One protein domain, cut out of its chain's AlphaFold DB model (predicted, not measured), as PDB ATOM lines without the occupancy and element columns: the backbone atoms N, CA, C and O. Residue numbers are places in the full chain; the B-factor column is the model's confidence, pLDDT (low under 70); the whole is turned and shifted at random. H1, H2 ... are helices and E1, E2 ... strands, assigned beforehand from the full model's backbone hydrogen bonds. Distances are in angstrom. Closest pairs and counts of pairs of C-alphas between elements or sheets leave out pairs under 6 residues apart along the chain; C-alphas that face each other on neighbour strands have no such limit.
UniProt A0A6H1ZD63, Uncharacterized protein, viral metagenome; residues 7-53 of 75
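AT A GLANCE: This is residues 7 to 53 of the 75 residues of an uncharacterized protein of viral metagenome (UniProt A0A6H1ZD63). The chain runs to and fro four times: helix H1 one way, strand E1 back, helix H2 the same way as H1, and strand E2 back again. H2 lies over the two strands, which run near each other without pairing, and H1 runs side by side with H2, with few contacts between the two helices. The printed part has 47 residues, with two named helices and two named strands in the order H1, E1, H2, E2. The class is mixed, helices and strands, with helices holding 23 and strands 11 of the 34 residues in named elements. The whole is compact, with a radius of gyration of the C-alphas of 10.5 A, and its C-alphas span 31 by 23 by 16 A along the three main axes.

HOW THE PARTS SIT: H1, residues 7 to 17, is close to but not clearly touching H2, residues 29 to 40. Their closest C-alphas, those of Ile 9 and Ala 31, are 7.9 A apart. The two helices run the same way at a shallow tilt of 21 degrees, 11.8 A from centre to centre. E1, residues 23 to 26, is apart from H1. Between E1 and H2 the closest C-alphas are those of Thr 26 and Ala 32, 6.6 A apart. E2, residues 46 to 52, has 3 pairs of C-alphas within 8 A with H2, the closest being Val 36 and Val 46 at 6.8 A. E1 and E2 are near each other, with 9 pairs of C-alphas within 10 A, but each pairs with no named strand. H1 and E2 are apart. In H1 and H2 every O i to N i+4 pair is within hydrogen-bond range.

IN THESE COORDINATES: H1 begins at C-alpha 7, at (32.828, 20.581, -1.728), and measures 15.3 A to C-alpha 17. E1, Ser 23 to Thr 26, covers 10.2 A. H2 begins at C-alpha 29, at (22.752, 7.873, 0.418), and measures 16.4 A to C-alpha 40. E2 measures 18.4 A and ends at C-alpha 52, at (18.872, 1.529, -9.586).

THE WHOLE: The outline is rounded, and the two C-alphas farthest apart, those of Lys 18 and Ala 53, are 31.0 A apart. The first and last printed C-alphas, of Asn 7 and Ala 53, are 23.7 A apart. The printed part has no cut. The links H1 to E1, E1 to H2 and H2 to E2 are tight, with 5, 2 and 5 residues. The mean pLDDT of the printed part is 88.6, and no printed residue is under 70.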
ATOM      1  N   ASN A   7      32.920  19.762  -0.513       88.62
ATOM      2  CA  ASN A   7      32.828  20.581  -1.728       88.62
ATOM      3  C   ASN A   7      31.486  20.367  -2.438       88.62
ATOM      4  O   ASN A   7      30.848  21.319  -2.870       88.62
ATOM      5  N   TRP A   8      31.013  19.117  -2.473       87.81
ATOM      6  CA  TRP A   8      29.713  18.789  -3.055       87.81
ATOM      7  C   TRP A   8      28.566  19.475  -2.299       87.81
ATOM      8  O   TRP A   8      27.629  19.974  -2.918       87.81
ATOM      9  N   ILE A   9      28.644  19.532  -0.963       88.19
ATOM     10  CA  ILE A   9      27.665  20.249  -0.132       88.19
ATOM     11  C   ILE A   9      27.650  21.738  -0.479       88.19
ATOM     12  O   ILE A   9      26.577  22.284  -0.725       88.19
ATOM     13  N   GLU A  10      28.813  22.389  -0.497       90.38
ATOM     14  CA  GLU A  10      28.913  23.832  -0.743       90.38
ATOM     15  C   GLU A  10      28.417  24.209  -2.145       90.38
ATOM     16  O   GLU A  10      27.652  25.163  -2.293       90.38
ATOM     17  N   GLU A  11      28.732  23.408  -3.165       90.00
ATOM     18  CA  GLU A  11      28.183  23.586  -4.512       90.00
ATOM     19  C   GLU A  11      26.653  23.489  -4.533       90.00
ATOM     20  O   GLU A  11      25.987  24.348  -5.113       90.00
ATOM     21  N   ARG A  12      26.071  22.470  -3.877       91.25
ATOM     22  CA  ARG A  12      24.609  22.314  -3.830       91.25
ATOM     23  C   ARG A  12      23.938  23.451  -3.066       91.25
ATOM     24  O   ARG A  12      22.893  23.922  -3.504       91.25
ATOM     25  N   LYS A  13      24.520  23.916  -1.956       90.00
ATOM     26  CA  LYS A  13      24.012  25.096  -1.235       90.00
ATOM     27  C   LYS A  13      23.994  26.314  -2.146       90.00
ATOM     28  O   LYS A  13      22.953  26.947  -2.274       90.00
ATOM     29  N   ALA A  14      25.105  26.586  -2.831       91.56
ATOM     30  CA  ALA A  14      25.214  27.727  -3.727       91.56
ATOM     31  C   ALA A  14      24.187  27.670  -4.871       91.56
ATOM     32  O   ALA A  14      23.604  28.695  -5.216       91.56
ATOM     33  N   GLU A  15      23.920  26.494  -5.446       89.19
ATOM     34  CA  GLU A  15      22.868  26.320  -6.461       89.19
ATOM     35  C   GLU A  15      21.466  26.605  -5.906       89.19
ATOM     36  O   GLU A  15      20.655  27.243  -6.582       89.19
ATOM     37  N   VAL A  16      21.172  26.150  -4.685       88.12
ATOM     38  CA  VAL A  16      19.870  26.359  -4.034       88.12
ATOM     39  C   VAL A  16      19.673  27.823  -3.647       88.12
ATOM     40  O   VAL A  16      18.608  28.378  -3.905       88.12
ATOM     41  N   GLU A  17      20.691  28.452  -3.064       88.38
ATOM     42  CA  GLU A  17      20.663  29.852  -2.626       88.38
ATOM     43  C   GLU A  17      20.564  30.819  -3.809       88.38
ATOM     44  O   GLU A  17      19.848  31.812  -3.731       88.38
ATOM     45  N   LYS A  18      21.211  30.499  -4.934       88.75
ATOM     46  CA  LYS A  18      21.094  31.275  -6.177       88.75
ATOM     47  C   LYS A  18      19.818  30.971  -6.975       88.75
ATOM     48  O   LYS A  18      19.571  31.633  -7.976       88.75
ATOM     49  N   GLY A  19      19.031  29.970  -6.573       83.38
ATOM     50  CA  GLY A  19      17.791  29.583  -7.254       83.38
ATOM     51  C   GLY A  19      17.981  28.823  -8.574       83.38
ATOM     52  O   GLY A  19      17.029  28.694  -9.333       83.38
ATOM     53  N   PHE A  20      19.179  28.300  -8.852       85.31
ATOM     54  CA  PHE A  20      19.473  27.535 -10.076       85.31
ATOM     55  C   PHE A  20      19.370  26.016  -9.893       85.31
ATOM     56  O   PHE A  20      19.505  25.259 -10.859       85.31
ATOM     57  N   PHE A  21      19.159  25.547  -8.663       86.62
ATOM     58  CA  PHE A  21      19.015  24.123  -8.393       86.62
ATOM     59  C   PHE A  21      17.752  23.561  -9.060       86.62
ATOM     60  O   PHE A  21      16.644  23.972  -8.740       86.62
ATOM     61  N   THR A  22      17.916  22.578  -9.945       81.62
ATOM     62  CA  THR A  22      16.805  21.886 -10.629       81.62
ATOM     63  C   THR A  22      16.764  20.411 -10.255       81.62
ATOM     64  O   THR A  22      15.746  19.904  -9.772       81.62
ATOM     65  N   SER A  23      17.886  19.713 -10.447       88.38
ATOM     66  CA  SER A  23      18.056  18.323 -10.040       88.38
ATOM     67  C   SER A  23      19.519  17.947  -9.811       88.38
ATOM     68  O   SER A  23      20.430  18.577 -10.345       88.38
ATOM     69  N   VAL A  24      19.744  16.874  -9.054       90.38
ATOM     70  CA  VAL A  24      21.060  16.247  -8.898       90.38
ATOM     71  C   VAL A  24      20.940  14.729  -8.867       90.38
ATOM     72  O   VAL A  24      19.969  14.178  -8.350       90.38
ATOM     73  N   VAL A  25      21.943  14.041  -9.409       89.81
ATOM     74  CA  VAL A  25      22.088  12.586  -9.305       89.81
ATOM     75  C   VAL A  25      23.217  12.272  -8.330       89.81
ATOM     76  O   VAL A  25      24.302  12.837  -8.425       89.81
ATOM     77  N   THR A  26      22.969  11.370  -7.385       89.25
ATOM     78  CA  THR A  26      23.976  10.900  -6.431       89.25
ATOM     79  C   THR A  26      23.759   9.428  -6.095       89.25
ATOM     80  O   THR A  26      22.631   8.975  -5.905       89.25
ATOM     81  N   SER A  27      24.844   8.662  -6.023       87.75
ATOM     82  CA  SER A  27      24.862   7.286  -5.501       87.75
ATOM     83  C   SER A  27      25.075   7.235  -3.989       87.75
ATOM     84  O   SER A  27      25.055   6.167  -3.378       87.75
ATOM     85  N   TYR A  28      25.287   8.394  -3.362       84.06
ATOM     86  CA  TYR A  28      25.683   8.478  -1.973       84.06
ATOM     87  C   TYR A  28      24.489   8.806  -1.073       84.06
ATOM     88  O   TYR A  28      24.062   9.956  -0.955       84.06
ATOM     89  N   ASN A  29      23.955   7.774  -0.415       84.19
ATOM     90  CA  ASN A  29      22.752   7.873   0.418       84.19
ATOM     91  C   ASN A  29      22.805   8.986   1.485       84.19
ATOM     92  O   ASN A  29      21.823   9.723   1.586       84.19
ATOM     93  N   PRO A  30      23.910   9.181   2.234       87.69
ATOM     94  CA  PRO A  30      23.986  10.275   3.200       87.69
ATOM     95  C   PRO A  30      23.919  11.667   2.556       87.69
ATOM     96  O   PRO A  30      23.270  12.547   3.112       87.69
ATOM     97  N   ALA A  31      24.518  11.873   1.373       87.00
ATOM     98  CA  ALA A  31      24.381  13.144   0.649       87.00
ATOM     99  C   ALA A  31      22.949  13.368   0.166       87.00
ATOM    100  O   ALA A  31      22.430  14.477   0.274       87.00
ATOM    101  N   ALA A  32      22.298  12.311  -0.329       88.75
ATOM    102  CA  ALA A  32      20.905  12.384  -0.744       88.75
ATOM    103  C   ALA A  32      19.997  12.789   0.428       88.75
ATOM    104  O   ALA A  32      19.194  13.706   0.301       88.75
ATOM    105  N   GLN A  33      20.166  12.140   1.583       89.38
ATOM    106  CA  GLN A  33      19.384  12.436   2.781       89.38
ATOM    107  C   GLN A  33      19.656  13.847   3.308       89.38
ATOM    108  O   GLN A  33      18.712  14.562   3.631       89.38
ATOM    109  N   TRP A  34      20.920  14.277   3.334       91.19
ATOM    110  CA  TRP A  34      21.279  15.641   3.718       91.19
ATOM    111  C   TRP A  34      20.595  16.682   2.824       91.19
ATOM    112  O   TRP A  34      19.997  17.622   3.343       91.19
ATOM    113  N   LEU A  35      20.631  16.500   1.499       91.06
ATOM    114  CA  LEU A  35      20.057  17.463   0.558       91.06
ATOM    115  C   LEU A  35      18.530  17.534   0.667       91.06
ATOM    116  O   LEU A  35      17.973  18.629   0.665       91.06
ATOM    117  N   VAL A  36      17.862  16.386   0.806       91.50
ATOM    118  CA  VAL A  36      16.407  16.329   1.024       91.50
ATOM    119  C   VAL A  36      16.030  17.095   2.293       91.50
ATOM    120  O   VAL A  36      15.145  17.943   2.243       91.50
ATOM    121  N   THR A  37      16.736  16.871   3.405       91.88
ATOM    122  CA  THR A  37      16.487  17.594   4.661       91.88
ATOM    123  C   THR A  37      16.786  19.090   4.535       91.88
ATOM    124  O   THR A  37      16.015  19.919   5.010       91.88
ATOM    125  N   TYR A  38      17.883  19.463   3.870       91.94
ATOM    126  CA  TYR A  38      18.270  20.862   3.666       91.94
ATOM    127  C   TYR A  38      17.224  21.654   2.861       91.94
ATOM    128  O   TYR A  38      16.975  22.823   3.175       91.94
ATOM    129  N   LEU A  39      16.621  21.022   1.850       91.31
ATOM    130  CA  LEU A  39      15.567  21.601   1.014       91.31
ATOM    131  C   LEU A  39      14.206  21.617   1.720       91.31
ATOM    132  O   LEU A  39      13.507  22.626   1.655       91.31
ATOM    133  N   ALA A  40      13.866  20.557   2.459       89.94
ATOM    134  CA  ALA A  40      12.646  20.501   3.263       89.94
ATOM    135  C   ALA A  40      12.607  21.609   4.331       89.94
ATOM    136  O   ALA A  40      11.588  22.272   4.479       89.94
ATOM    137  N   ASN A  41      13.736  21.894   4.990       91.56
ATOM    138  CA  ASN A  41      13.862  22.996   5.957       91.56
ATOM    139  C   ASN A  41      13.711  24.402   5.338       91.56
ATOM    140  O   ASN A  41      13.762  25.392   6.063       91.56
ATOM    141  N   ARG A  42      13.607  24.507   4.008       90.06
ATOM    142  CA  ARG A  42      13.430  25.756   3.248       90.06
ATOM    143  C   ARG A  42      12.125  25.766   2.451       90.06
ATOM    144  O   ARG A  42      12.030  26.504   1.474       90.06
ATOM    145  N   ASP A  43      11.183  24.890   2.796       89.12
ATOM    146  CA  ASP A  43       9.894  24.746   2.110       89.12
ATOM    147  C   ASP A  43      10.026  24.485   0.596       89.12
ATOM    148  O   ASP A  43       9.168  24.854  -0.202       89.12
ATOM    149  N   LYS A  44      11.117  23.825   0.178       87.38
ATOM    150  CA  LYS A  44      11.356  23.405  -1.209       87.38
ATOM    151  C   LYS A  44      11.102  21.899  -1.336       87.38
ATOM    152  O   LYS A  44      12.030  21.110  -1.130       87.38
ATOM    153  N   PRO A  45       9.867  21.462  -1.651       85.56
ATOM    154  CA  PRO A  45       9.555  20.046  -1.787       85.56
ATOM    155  C   PRO A  45      10.348  19.419  -2.937       85.56
ATOM    156  O   PRO A  45      10.524  20.015  -4.002       85.56
ATOM    157  N   VAL A  46      10.809  18.188  -2.727       90.25
ATOM    158  CA  VAL A  46      11.598  17.427  -3.702       90.25
ATOM    159  C   VAL A  46      10.997  16.059  -3.972       90.25
ATOM    160  O   VAL A  46      10.404  15.429  -3.100       90.25
ATOM    161  N   HIS A  47      11.222  15.573  -5.184       88.75
ATOM    162  CA  HIS A  47      10.956  14.211  -5.595       88.75
ATOM    163  C   HIS A  47      12.267  13.431  -5.687       88.75
ATOM    164  O   HIS A  47      13.241  13.900  -6.282       88.75
ATOM    165  N   VAL A  48      12.289  12.235  -5.096       89.56
ATOM    166  CA  VAL A  48      13.450  11.340  -5.128       89.56
ATOM    167  C   VAL A  48      13.140  10.148  -6.024       89.56
ATOM    168  O   VAL A  48      12.338   9.286  -5.673       89.56
ATOM    169  N   THR A  49      13.813  10.069  -7.167       88.44
ATOM    170  CA  THR A  49      13.690   8.959  -8.114       88.44
ATOM    171  C   THR A  49      14.833   7.971  -7.903       88.44
ATOM    172  O   THR A  49      16.006   8.333  -8.020       88.44
ATOM    173  N   ASN A  50      14.519   6.700  -7.653       88.38
ATOM    174  CA  ASN A  50      15.523   5.634  -7.649       88.38
ATOM    175  C   ASN A  50      15.864   5.237  -9.095       88.38
ATOM    176  O   ASN A  50      14.984   4.811  -9.844       88.38
ATOM    177  N   LEU A  51      17.137   5.357  -9.478       87.31
ATOM    178  CA  LEU A  51      17.643   4.986 -10.808       87.31
ATOM    179  C   LEU A  51      18.221   3.559 -10.858       87.31
ATOM    180  O   LEU A  51      18.588   3.087 -11.928       87.31
ATOM    181  N   GLY A  52      18.267   2.859  -9.719       86.00
ATOM    182  CA  GLY A  52      18.872   1.529  -9.586       86.00
ATOM    183  C   GLY A  52      20.307   1.587  -9.059       86.00
ATOM    184  O   GLY A  52      20.899   2.659  -8.977       86.00
ATOM    185  N   ALA A  53      20.848   0.442  -8.626       86.00
ATOM    186  CA  ALA A  53      22.215   0.314  -8.092       86.00
ATOM    187  C   ALA A  53      22.585   1.340  -6.989       86.00
ATOM    188  O   ALA A  53      23.719   1.802  -6.905       86.00
TER     189      ALA A  53